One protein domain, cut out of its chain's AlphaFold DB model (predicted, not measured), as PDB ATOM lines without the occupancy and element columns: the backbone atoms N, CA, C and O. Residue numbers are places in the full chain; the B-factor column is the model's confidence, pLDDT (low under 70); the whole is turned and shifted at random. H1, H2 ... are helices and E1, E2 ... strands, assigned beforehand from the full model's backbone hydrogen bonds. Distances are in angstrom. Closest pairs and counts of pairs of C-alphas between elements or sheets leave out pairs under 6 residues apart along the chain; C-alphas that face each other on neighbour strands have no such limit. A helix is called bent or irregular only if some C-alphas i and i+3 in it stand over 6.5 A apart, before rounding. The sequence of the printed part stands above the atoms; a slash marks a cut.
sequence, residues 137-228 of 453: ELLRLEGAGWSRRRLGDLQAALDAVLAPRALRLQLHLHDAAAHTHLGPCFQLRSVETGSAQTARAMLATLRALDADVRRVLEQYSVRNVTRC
ATOM      1  N   GLU A 137     263.202 238.718 188.701       77.75
ATOM      2  CA  GLU A 137     264.292 238.203 187.871       77.75
ATOM      3  C   GLU A 137     264.452 236.686 188.011       77.75
ATOM      4  O   GLU A 137     265.243 236.105 187.282       77.75
ATOM      5  N   LEU A 138     263.697 236.034 188.903       85.69
ATOM      6  CA  LEU A 138     263.755 234.591 189.128       85.69
ATOM      7  C   LEU A 138     262.702 233.845 188.299       85.69
ATOM      8  O   LEU A 138     261.561 234.298 188.139       85.69
ATOM      9  N   LEU A 139     263.074 232.657 187.824       88.06
ATOM     10  CA  LEU A 139     262.156 231.696 187.213       88.06
ATOM     11  C   LEU A 139     261.809 230.594 188.213       88.06
ATOM     12  O   LEU A 139     262.579 230.316 189.124       88.06
ATOM     13  N   ARG A 140     260.645 229.973 188.058       87.69
ATOM     14  CA  ARG A 140     260.126 228.895 188.898       87.69
ATOM     15  C   ARG A 140     260.002 227.628 188.075       87.69
ATOM     16  O   ARG A 140     259.491 227.677 186.960       87.69
ATOM     17  N   LEU A 141     260.414 226.506 188.653       87.69
ATOM     18  CA  LEU A 141     260.104 225.183 188.122       87.69
ATOM     19  C   LEU A 141     258.733 224.745 188.647       87.69
ATOM     20  O   LEU A 141     258.517 224.694 189.856       87.69
ATOM     21  N   GLU A 142     257.795 224.432 187.761       86.31
ATOM     22  CA  GLU A 142     256.489 223.889 188.142       86.31
ATOM     23  C   GLU A 142     256.528 222.366 188.083       86.31
ATOM     24  O   GLU A 142     256.839 221.777 187.050       86.31
ATOM     25  N   GLY A 143     256.219 221.714 189.200       81.31
ATOM     26  CA  GLY A 143     256.341 220.268 189.340       81.31
ATOM     27  C   GLY A 143     255.993 219.815 190.754       81.31
ATOM     28  O   GLY A 143     255.780 220.634 191.646       81.31
ATOM     29  N   ALA A 144     255.942 218.504 190.964       77.00
ATOM     30  CA  ALA A 144     255.601 217.897 192.249       77.00
ATOM     31  C   ALA A 144     256.656 216.868 192.674       77.00
ATOM     32  O   ALA A 144     257.373 216.324 191.834       77.00
ATOM     33  N   GLY A 145     256.729 216.574 193.976       77.56
ATOM     34  CA  GLY A 145     257.657 215.578 194.526       77.56
ATOM     35  C   GLY A 145     259.105 216.071 194.603       77.56
ATOM     36  O   GLY A 145     260.035 215.332 194.271       77.56
ATOM     37  N   TRP A 146     259.308 217.334 194.976       80.81
ATOM     38  CA  TRP A 146     260.639 217.909 195.144       80.81
ATOM     39  C   TRP A 146     261.313 217.354 196.403       80.81
ATOM     40  O   TRP A 146     260.840 217.569 197.514       80.81
ATOM     41  N   SER A 147     262.436 216.656 196.230       80.75
ATOM     42  CA  SER A 147     263.320 216.227 197.319       80.75
ATOM     43  C   SER A 147     264.697 216.865 197.142       80.75
ATOM     44  O   SER A 147     265.087 217.193 196.020       80.75
ATOM     45  N   ARG A 148     265.465 217.033 198.231       79.44
ATOM     46  CA  ARG A 148     266.830 217.593 198.150       79.44
ATOM     47  C   ARG A 148     267.723 216.812 197.178       79.44
ATOM     48  O   ARG A 148     268.464 217.435 196.430       79.44
ATOM     49  N   ARG A 149     267.603 215.476 197.151       84.19
ATOM     50  CA  ARG A 149     268.336 214.608 196.212       84.19
ATOM     51  C   ARG A 149     267.958 214.913 194.766       84.19
ATOM     52  O   ARG A 149     268.811 215.316 193.992       84.19
ATOM     53  N   ARG A 150     266.657 214.875 194.454       87.00
ATOM     54  CA  ARG A 150     266.141 215.167 193.108       87.00
ATOM     55  C   ARG A 150     266.550 216.551 192.604       87.00
ATOM     56  O   ARG A 150     266.815 216.717 191.422       87.00
ATOM     57  N   LEU A 151     266.559 217.550 193.487       85.88
ATOM     58  CA  LEU A 151     266.977 218.909 193.144       85.88
ATOM     59  C   LEU A 151     268.476 218.998 192.849       85.88
ATOM     60  O   LEU A 151     268.849 219.708 191.919       85.88
ATOM     61  N   GLY A 152     269.307 218.262 193.592       85.69
ATOM     62  CA  GLY A 152     270.735 218.133 193.303       85.69
ATOM     63  C   GLY A 152     270.994 217.456 191.956       85.69
ATOM     64  O   GLY A 152     271.739 217.992 191.140       85.69
ATOM     65  N   ASP A 153     270.310 216.342 191.687       89.75
ATOM     66  CA  ASP A 153     270.454 215.590 190.433       89.75
ATOM     67  C   ASP A 153     269.994 216.419 189.217       89.75
ATOM     68  O   ASP A 153     270.675 216.479 188.190       89.75
ATOM     69  N   LEU A 154     268.867 217.132 189.351       90.44
ATOM     70  CA  LEU A 154     268.373 218.066 188.336       90.44
ATOM     71  C   LEU A 154     269.360 219.211 188.085       90.44
ATOM     72  O   LEU A 154     269.583 219.583 186.933       90.44
ATOM     73  N   GLN A 155     269.923 219.791 189.149       90.06
ATOM     74  CA  GLN A 155     270.894 220.872 189.030       90.06
ATOM     75  C   GLN A 155     272.136 220.403 188.267       90.06
ATOM     76  O   GLN A 155     272.517 221.057 187.302       90.06
ATOM     77  N   ALA A 156     272.693 219.243 188.620       90.25
ATOM     78  CA  ALA A 156     273.845 218.672 187.925       90.25
ATOM     79  C   ALA A 156     273.552 218.390 186.439       90.25
ATOM     80  O   ALA A 156     274.368 218.704 185.571       90.25
ATOM     81  N   ALA A 157     272.368 217.850 186.129       92.00
ATOM     82  CA  ALA A 157     271.960 217.579 184.752       92.00
ATOM     83  C   ALA A 157     271.796 218.865 183.919       92.00
ATOM     84  O   ALA A 157     272.240 218.919 182.772       92.00
ATOM     85  N   LEU A 158     271.191 219.917 184.484       91.50
ATOM     86  CA  LEU A 158     271.053 221.207 183.800       91.50
ATOM     87  C   LEU A 158     272.394 221.935 183.665       91.50
ATOM     88  O   LEU A 158     272.645 222.527 182.618       91.50
ATOM     89  N   ASP A 159     273.264 221.865 184.672       90.75
ATOM     90  CA  ASP A 159     274.607 222.446 184.612       90.75
ATOM     91  C   ASP A 159     275.435 221.826 183.480       90.75
ATOM     92  O   ASP A 159     276.103 222.554 182.747       90.75
ATOM     93  N   ALA A 160     275.321 220.514 183.248       91.38
ATOM     94  CA  ALA A 160     275.977 219.849 182.121       91.38
ATOM     95  C   ALA A 160     275.496 220.379 180.754       91.38
ATOM     96  O   ALA A 160     276.305 220.597 179.852       91.38
ATOM     97  N   VAL A 161     274.192 220.642 180.607       91.62
ATOM     98  CA  VAL A 161     273.609 221.209 179.373       91.62
ATOM     99  C   VAL A 161     273.984 222.686 179.191       91.62
ATOM    100  O   VAL A 161     274.108 223.170 178.065       91.62
ATOM    101  N   LEU A 162     274.172 223.424 180.286       91.00
ATOM    102  CA  LEU A 162     274.494 224.855 180.279       91.00
ATOM    103  C   LEU A 162     276.000 225.148 180.175       91.00
ATOM    104  O   LEU A 162     276.370 226.252 179.757       91.00
ATOM    105  N   ALA A 163     276.856 224.172 180.487       89.06
ATOM    106  CA  ALA A 163     278.312 224.295 180.460       89.06
ATOM    107  C   ALA A 163     278.877 224.871 179.141       89.06
ATOM    108  O   ALA A 163     279.704 225.783 179.222       89.06
ATOM    109  N   PRO A 164     278.403 224.482 177.934       89.06
ATOM    110  CA  PRO A 164     278.898 225.043 176.670       89.06
ATOM    111  C   PRO A 164     278.665 226.553 176.507       89.06
ATOM    112  O   PRO A 164     279.294 227.186 175.666       89.06
ATOM    113  N   ARG A 165     277.750 227.147 177.285       87.19
ATOM    114  CA  ARG A 165     277.478 228.593 177.286       87.19
ATOM    115  C   ARG A 165     278.133 229.331 178.455       87.19
ATOM    116  O   ARG A 165     277.792 230.489 178.682       87.19
ATOM    117  N   ALA A 166     279.020 228.670 179.203       89.12
ATOM    118  CA  ALA A 166     279.607 229.188 180.439       89.12
ATOM    119  C   ALA A 166     278.531 229.680 181.428       89.12
ATOM    120  O   ALA A 166     278.674 230.728 182.066       89.12
ATOM    121  N   LEU A 167     277.425 228.936 181.531       89.44
ATOM    122  CA  LEU A 167     276.326 229.220 182.449       89.44
ATOM    123  C   LEU A 167     276.170 228.087 183.464       89.44
ATOM    124  O   LEU A 167     276.345 226.921 183.130       89.44
ATOM    125  N   ARG A 168     275.790 228.450 184.689       89.50
ATOM    126  CA  ARG A 168     275.402 227.524 185.760       89.50
ATOM    127  C   ARG A 168     274.040 227.891 186.332       89.50
ATOM    128  O   ARG A 168     273.687 229.073 186.409       89.50
ATOM    129  N   LEU A 169     273.287 226.890 186.748       88.31
ATOM    130  CA  LEU A 169     272.017 227.006 187.437       88.31
ATOM    131  C   LEU A 169     272.256 227.204 188.937       88.31
ATOM    132  O   LEU A 169     273.027 226.492 189.571       88.31
ATOM    133  N   GLN A 170     271.557 228.170 189.525       85.50
ATOM    134  CA  GLN A 170     271.528 228.372 190.967       85.50
ATOM    135  C   GLN A 170     270.089 228.287 191.470       85.50
ATOM    136  O   GLN A 170     269.232 229.082 191.076       85.50
ATOM    137  N   LEU A 171     269.836 227.327 192.360       82.31
ATOM    138  CA  LEU A 171     268.547 227.139 193.018       82.31
ATOM    139  C   LEU A 171     268.428 228.028 194.264       82.31
ATOM    140  O   LEU A 171     269.359 228.158 195.055       82.31
ATOM    141  N   HIS A 172     267.244 228.599 194.468       77.81
ATOM    142  CA  HIS A 172     266.876 229.390 195.637       77.81
ATOM    143  C   HIS A 172     265.799 228.650 196.432       77.81
ATOM    144  O   HIS A 172     264.601 228.774 196.169       77.81
ATOM    145  N   LEU A 173     266.245 227.872 197.418       66.31
ATOM    146  CA  LEU A 173     265.421 226.919 198.172       66.31
ATOM    147  C   LEU A 173     264.610 227.546 199.319       66.31
ATOM    148  O   LEU A 173     263.889 226.837 200.011       66.31
ATOM    149  N   HIS A 174     264.708 228.862 199.512       57.38
ATOM    150  CA  HIS A 174     264.279 229.532 200.742       57.38
ATOM    151  C   HIS A 174     262.761 229.564 201.009       57.38
ATOM    152  O   HIS A 174     262.365 229.842 202.128       57.38
ATOM    153  N   ASP A 175     261.928 229.220 200.019       48.25
ATOM    154  CA  ASP A 175     260.460 229.147 200.155       48.25
ATOM    155  C   ASP A 175     259.875 227.854 199.573       48.25
ATOM    156  O   ASP A 175     258.704 227.816 199.187       48.25
ATOM    157  N   ALA A 176     260.658 226.779 199.447       47.38
ATOM    158  CA  ALA A 176     260.059 225.486 199.131       47.38
ATOM    159  C   ALA A 176     259.322 224.981 200.381       47.38
ATOM    160  O   ALA A 176     259.795 224.082 201.074       47.38
ATOM    161  N   ALA A 177     258.169 225.584 200.691       42.91
ATOM    162  CA  ALA A 177     257.188 224.981 201.567       42.91
ATOM    163  C   ALA A 177     256.959 223.578 201.007       42.91
ATOM    164  O   ALA A 177     256.509 223.416 199.871       42.91
ATOM    165  N   ALA A 178     257.339 222.567 201.782       43.62
ATOM    166  CA  ALA A 178     257.397 221.169 201.373       43.62
ATOM    167  C   ALA A 178     256.043 220.593 200.891       43.62
ATOM    168  O   ALA A 178     255.937 219.388 200.678       43.62
ATOM    169  N   HIS A 179     254.981 221.401 200.802       41.81
ATOM    170  CA  HIS A 179     253.583 220.996 200.651       41.81
ATOM    171  C   HIS A 179     252.847 221.731 199.510       41.81
ATOM    172  O   HIS A 179     251.631 221.615 199.398       41.81
ATOM    173  N   THR A 180     253.542 222.470 198.636       54.34
ATOM    174  CA  THR A 180     252.914 223.121 197.469       54.34
ATOM    175  C   THR A 180     253.353 222.489 196.149       54.34
ATOM    176  O   THR A 180     254.521 222.156 195.980       54.34
ATOM    177  N   HIS A 181     252.453 222.404 195.160       58.47
ATOM    178  CA  HIS A 181     252.748 222.021 193.758       58.47
ATOM    179  C   HIS A 181     253.701 222.993 193.021       58.47
ATOM    180  O   HIS A 181     253.882 222.917 191.806       58.47
ATOM    181  N   LEU A 182     254.269 223.953 193.749       66.56
ATOM    182  CA  LEU A 182     255.174 224.981 193.270       66.56
ATOM    183  C   LEU A 182     256.597 224.546 193.625       66.56
ATOM    184  O   LEU A 182     256.899 224.300 194.792       66.56
ATOM    185  N   GLY A 183     257.457 224.417 192.617       73.06
ATOM    186  CA  GLY A 183     258.865 224.085 192.811       73.06
ATOM    187  C   GLY A 183     259.735 225.297 193.133       73.06
ATOM    188  O   GLY A 183     259.240 226.423 193.269       73.06
ATOM    189  N   PRO A 184     261.052 225.078 193.275       83.19
ATOM    190  CA  PRO A 184     261.971 226.128 193.675       83.19
ATOM    191  C   PRO A 184     262.132 227.195 192.593       83.19
ATOM    192  O   PRO A 184     261.977 226.956 191.390       83.19
ATOM    193  N   CYS A 185     262.486 228.390 193.056       85.81
ATOM    194  CA  CYS A 185     262.946 229.463 192.193       85.81
ATOM    195  C   CYS A 185     264.406 229.229 191.806       85.81
ATOM    196  O   CYS A 185     265.185 228.723 192.611       85.81
ATOM    197  N   PHE A 186     264.795 229.632 190.606       87.25
ATOM    198  CA  PHE A 186     266.152 229.498 190.103       87.25
ATOM    199  C   PHE A 186     266.572 230.709 189.269       87.25
ATOM    200  O   PHE A 186     265.739 231.475 188.769       87.25
ATOM    201  N   GLN A 187     267.885 230.853 189.123       87.94
ATOM    202  CA  GLN A 187     268.522 231.801 188.219       87.94
ATOM    203  C   GLN A 187     269.697 231.149 187.484       87.94
ATOM    204  O   GLN A 187     270.302 230.205 187.989       87.94
ATOM    205  N   LEU A 188     270.044 231.673 186.311       88.06
ATOM    206  CA  LEU A 188     271.244 231.304 185.569       88.06
ATOM    207  C   LEU A 188     272.321 232.349 185.825       88.06
ATOM    208  O   LEU A 188     272.058 233.554 185.766       88.06
ATOM    209  N   ARG A 189     273.541 231.887 186.079       83.25
ATOM    210  CA  ARG A 189     274.705 232.741 186.296       83.25
ATOM    211  C   ARG A 189     275.804 232.440 185.304       83.25
ATOM    212  O   ARG A 189     276.021 231.283 184.968       83.25
ATOM    213  N   SER A 190     276.518 233.478 184.890       81.88
ATOM    214  CA  SER A 190     277.785 233.329 184.176       81.88
ATOM    215  C   SER A 190     278.817 232.678 185.094       81.88
ATOM    216  O   SER A 190     278.970 233.093 186.243       81.88
ATOM    217  N   VAL A 191     279.509 231.659 184.594       80.69
ATOM    218  CA  VAL A 191     280.608 230.987 185.298       80.69
ATOM    219  C   VAL A 191     281.826 231.911 185.388       80.69
ATOM    220  O   VAL A 191     282.466 231.970 186.428       80.69
ATOM    221  N   GLU A 192     282.091 232.694 184.341       75.81
ATOM    222  CA  GLU A 192     283.254 233.589 184.254       75.81
ATOM    223  C   GLU A 192     283.129 234.824 185.151       75.81
ATOM    224  O   GLU A 192     284.048 235.179 185.882       75.81
ATOM    225  N   THR A 193     281.980 235.502 185.094       67.75
ATOM    226  CA  THR A 193     281.776 236.775 185.810       67.75
ATOM    227  C   THR A 193     281.019 236.603 187.120       67.75
ATOM    228  O   THR A 193     280.880 237.553 187.889       67.75
ATOM    229  N   GLY A 194     280.431 235.427 187.345       67.69
ATOM    230  CA  GLY A 194     279.480 235.204 188.426       67.69
ATOM    231  C   GLY A 194     278.167 235.972 188.259       67.69
ATOM    232  O   GLY A 194     277.300 235.825 189.112       67.69
ATOM    233  N   SER A 195     277.981 236.786 187.212       67.62
ATOM    234  CA  SER A 195     276.819 237.675 187.066       67.62
ATOM    235  C   SER A 195     275.509 236.906 186.863       67.62
ATOM    236  O   SER A 195     275.474 235.872 186.193       67.62
ATOM    237  N   ALA A 196     274.421 237.405 187.457       74.88
ATOM    238  CA  ALA A 196     273.087 236.838 187.283       74.88
ATOM    239  C   ALA A 196     272.437 237.320 185.983       74.88
ATOM    240  O   ALA A 196     272.467 238.509 185.663       74.88
ATOM    241  N   GLN A 197     271.814 236.394 185.258       80.62
ATOM    242  CA  GLN A 197     271.034 236.701 184.067       80.62
ATOM    243  C   GLN A 197     269.642 237.221 184.438       80.62
ATOM    244  O   GLN A 197     269.011 236.751 185.383       80.62
ATOM    245  N   THR A 198     269.129 238.162 183.645       81.31
ATOM    246  CA  THR A 198     267.736 238.629 183.779       81.31
ATOM    247  C   THR A 198     266.751 237.526 183.395       81.31
ATOM    248  O   THR A 198     267.059 236.682 182.549       81.31
ATOM    249  N   ALA A 199     265.518 237.575 183.911       83.19
ATOM    250  CA  ALA A 199     264.494 236.577 183.569       83.19
ATOM    251  C   ALA A 199     264.259 236.454 182.052       83.19
ATOM    252  O   ALA A 199     264.032 235.364 181.526       83.19
ATOM    253  N   ARG A 200     264.354 237.572 181.321       84.50
ATOM    254  CA  ARG A 200     264.217 237.594 179.858       84.50
ATOM    255  C   ARG A 200     265.387 236.899 179.162       84.50
ATOM    256  O   ARG A 200     265.147 236.137 178.228       84.50
ATOM    257  N   ALA A 201     266.615 237.153 179.610       85.69
ATOM    258  CA  ALA A 201     267.808 236.506 179.071       85.69
ATOM    259  C   ALA A 201     267.797 234.998 179.360       85.69
ATOM    260  O   ALA A 201     268.051 234.206 178.459       85.69
ATOM    261  N   MET A 202     267.399 234.593 180.569       89.19
ATOM    262  CA  MET A 202     267.256 233.180 180.922       89.19
ATOM    263  C   MET A 202     266.245 232.459 180.035       89.19
ATOM    264  O   MET A 202     266.565 231.419 179.472       89.19
ATOM    265  N   LEU A 203     265.051 233.030 179.848       88.31
ATOM    266  CA  LEU A 203     264.046 232.452 178.950       88.31
ATOM    267  C   LEU A 203     264.548 232.363 177.503       88.31
ATOM    268  O   LEU A 203     264.229 231.402 176.811       88.31
ATOM    269  N   ALA A 204     265.338 233.334 177.038       88.00
ATOM    270  CA  ALA A 204     265.963 233.270 175.719       88.00
ATOM    271  C   ALA A 204     266.995 232.133 175.625       88.00
ATOM    272  O   ALA A 204     267.006 231.412 174.632       88.00
ATOM    273  N   THR A 205     267.810 231.927 176.664       87.06
ATOM    274  CA  THR A 205     268.760 230.807 176.738       87.06
ATOM    275  C   THR A 205     268.048 229.460 176.748       87.06
ATOM    276  O   THR A 205     268.417 228.583 175.972       87.06
ATOM    277  N   LEU A 206     267.001 229.305 177.565       87.50
ATOM    278  CA  LEU A 206     266.219 228.066 177.638       87.50
ATOM    279  C   LEU A 206     265.553 227.741 176.292       87.50
ATOM    280  O   LEU A 206     265.570 226.593 175.871       87.50
ATOM    281  N   ARG A 207     265.048 228.753 175.572       87.50
ATOM    282  CA  ARG A 207     264.509 228.587 174.208       87.50
ATOM    283  C   ARG A 207     265.571 228.270 173.160       87.50
ATOM    284  O   ARG A 207     265.248 227.697 172.132       87.50
ATOM    285  N   ALA A 208     266.815 228.689 173.369       87.81
ATOM    286  CA  ALA A 208     267.893 228.404 172.429       87.81
ATOM    287  C   ALA A 208     268.442 226.975 172.584       87.81
ATOM    288  O   ALA A 208     268.947 226.419 171.617       87.81
ATOM    289  N   LEU A 209     268.339 226.392 173.784       84.00
ATOM    290  CA  LEU A 209     268.762 225.023 174.122       84.00
ATOM    291  C   LEU A 209     267.564 224.057 174.232       84.00
ATOM    292  O   LEU A 209     267.632 223.045 174.926       84.00
ATOM    293  N   ASP A 210     266.452 224.404 173.576       82.25
ATOM    294  CA  ASP A 210     265.103 223.872 173.808       82.25
ATOM    295  C   ASP A 210     265.039 222.337 173.862       82.25
ATOM    296  O   ASP A 210     264.424 221.791 174.772       82.25
ATOM    297  N   ALA A 211     265.715 221.634 172.947       87.94
ATOM    298  CA  ALA A 211     265.669 220.171 172.871       87.94
ATOM    299  C   ALA A 211     266.338 219.474 174.071       87.94
ATOM    300  O   ALA A 211     265.757 218.564 174.665       87.94
ATOM    301  N   ASP A 212     267.541 219.907 174.452       88.62
ATOM    302  CA  ASP A 212     268.302 219.270 175.533       88.62
ATOM    303  C   ASP A 212     267.749 219.654 176.904       88.62
ATOM    304  O   ASP A 212     267.604 218.803 177.784       88.62
ATOM    305  N   VAL A 213     267.354 220.919 177.066       88.56
ATOM    306  CA  VAL A 213     266.726 221.401 178.298       88.56
ATOM    307  C   VAL A 213     265.375 220.722 178.516       88.56
ATOM    308  O   VAL A 213     265.121 220.262 179.626       88.56
ATOM    309  N   ARG A 214     264.518 220.599 177.489       88.12
ATOM    310  CA  ARG A 214     263.231 219.893 177.633       88.12
ATOM    311  C   ARG A 214     263.417 218.441 178.038       88.12
ATOM    312  O   ARG A 214     262.732 218.008 178.954       88.12
ATOM    313  N   ARG A 215     264.375 217.726 177.436       91.56
ATOM    314  CA  ARG A 215     264.662 216.326 177.787       91.56
ATOM    315  C   ARG A 215     264.977 216.174 179.277       91.56
ATOM    316  O   ARG A 215     264.417 215.304 179.938       91.56
ATOM    317  N   VAL A 216     265.835 217.045 179.815       91.69
ATOM    318  CA  VAL A 216     266.173 217.042 181.246       91.69
ATOM    319  C   VAL A 216     264.952 217.415 182.092       91.69
ATOM    320  O   VAL A 216     264.632 216.725 183.056       91.69
ATOM    321  N   LEU A 217     264.224 218.474 181.733       90.06
ATOM    322  CA  LEU A 217     263.041 218.907 182.480       90.06
ATOM    323  C   LEU A 217     261.949 217.821 182.532       90.06
ATOM    324  O   LEU A 217     261.383 217.586 183.600       90.06
ATOM    325  N   GLU A 218     261.702 217.113 181.432       89.62
ATOM    326  CA  GLU A 218     260.753 215.995 181.354       89.62
ATOM    327  C   GLU A 218     261.197 214.800 182.206       89.62
ATOM    328  O   GLU A 218     260.393 214.265 182.975       89.62
ATOM    329  N   GLN A 219     262.485 214.435 182.153       91.50
ATOM    330  CA  GLN A 219     263.064 213.366 182.976       91.50
ATOM    331  C   GLN A 219     262.832 213.612 184.473       91.50
ATOM    332  O   GLN A 219     262.516 212.690 185.224       91.50
ATOM    333  N   TYR A 220     262.929 214.870 184.905       89.19
ATOM    334  CA  TYR A 220     262.672 215.279 186.282       89.19
ATOM    335  C   TYR A 220     261.248 215.812 186.494       89.19
ATOM    336  O   TYR A 220     261.025 216.555 187.449       89.19
ATOM    337  N   SER A 221     260.268 215.413 185.676       86.94
ATOM    338  CA  SER A 221     258.828 215.742 185.782       86.94
ATOM    339  C   SER A 221     258.502 217.227 186.018       86.94
ATOM    340  O   SER A 221     257.550 217.563 186.733       86.94
ATOM    341  N   VAL A 222     259.289 218.127 185.432       87.06
ATOM    342  CA  VAL A 222     259.006 219.562 185.420       87.06
ATOM    343  C   VAL A 222     258.002 219.840 184.308       87.06
ATOM    344  O   VAL A 222     258.269 219.592 183.139       87.06
ATOM    345  N   ARG A 223     256.825 220.348 184.675       85.31
ATOM    346  CA  ARG A 223     255.722 220.614 183.740       85.31
ATOM    347  C   ARG A 223     255.915 221.909 182.968       85.31
ATOM    348  O   ARG A 223     255.562 221.984 181.797       85.31
ATOM    349  N   ASN A 224     256.402 222.948 183.645       86.38
ATOM    350  CA  ASN A 224     256.520 224.280 183.067       86.38
ATOM    351  C   ASN A 224     257.572 225.124 183.799       86.38
ATOM    352  O   ASN A 224     257.965 224.816 184.926       86.38
ATOM    353  N   VAL A 225     257.996 226.215 183.159       87.69
ATOM    354  CA  VAL A 225     258.879 227.227 183.743       87.69
ATOM    355  C   VAL A 225     258.162 228.574 183.744       87.69
ATOM    356  O   VAL A 225     257.944 229.177 182.692       87.69
ATOM    357  N   THR A 226     257.808 229.067 184.927       86.44
ATOM    358  CA  THR A 226     257.088 230.340 185.109       86.44
ATOM    359  C   THR A 226     257.951 231.368 185.837       86.44
ATOM    360  O   THR A 226     259.121 231.125 186.117       86.44
ATOM    361  N   ARG A 227     257.443 232.580 186.077       84.31
ATOM    362  CA  ARG A 227     258.165 233.602 186.858       84.31
ATOM    363  C   ARG A 227     257.828 233.455 188.338       84.31
ATOM    364  O   ARG A 227     256.681 233.182 188.671       84.31
ATOM    365  N   CYS A 228     258.802 233.681 189.218       80.12
ATOM    366  CA  CYS A 228     258.553 233.630 190.662       80.12
ATOM    367  C   CYS A 228     257.772 234.840 191.181       80.12
ATOM    368  O   CYS A 228     256.945 234.687 192.076       80.12
TER     369      CYS A 228
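This is residues 137 to 228 of the 453 residues of an uncharacterized protein of Bombyx mori (UniProt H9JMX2). A strongly twisted sheet of four strands is backed by three helices: H1 and H3 lie side by side, and H2 makes a corner with H3. The loops beyond the two ends of E3 make the longest axis. The printed part has 92 residues, with named elements in the order E1 H1 E2 E3 H2 H3 E4; the antiparallel sheet runs E2 E3 E1 E4. The class is mixed, helices and strands, and the whole is compact, with a radius of gyration of the C-alphas of 12.3 A and spans of 35 by 24 by 21 A.

Find C-alpha 139 at (262.156, 231.696, 187.213), where E1, residues 139 to 142, begins. E2 is residues 167 to 172, E3 residues 182 to 190, 25.8 A long, and E4 residues 224 to 227, ending at (258.165, 233.602, 186.858). H1, residues 148 to 165, spans 25.9 A; it is irregular, with C-alphas 161 and 164 7.1 A apart. H2 is residues 199 to 208, H3 residues 210 to 219.

Start at the hairpin E2 and E3, with N 170 and O 187 2.8 A apart. Next, N 186 of E3 and O 139 of E1 are 2.8 A apart; N 140 of E1 and O 226 of E4, 2.7 A. E1 H1 E2 and E3 H2 H3 E4 are split strand-helix-strand units, another strand between each two, with right-handed crossovers. H1 stands at the sheet's level, height 1.7 A; H2, height 6.1 A, is over none of the strands. H1, with residues 154 to 161 alone, touches H3 at a shallow tilt of 13 degrees, opposite ways; C-alphas 157 and 216 are closest, 6.8 A. H2 and H3 are close but not clearly touching, C-alphas 206 and 213 closest at 6.7 A, about perpendicular at 84 degrees. H3 only grazes the sheet. Every O i to N i+4 pair is within hydrogen-bond range in H2 and H3, 12 of 14 in H1.

The printed part has no cut and no long link. The C-alphas farthest apart, of His 179 and Glu 192, are 36.2 A apart. Look for pLDDT under 70 at residues 173 to 182 and 193 to 195.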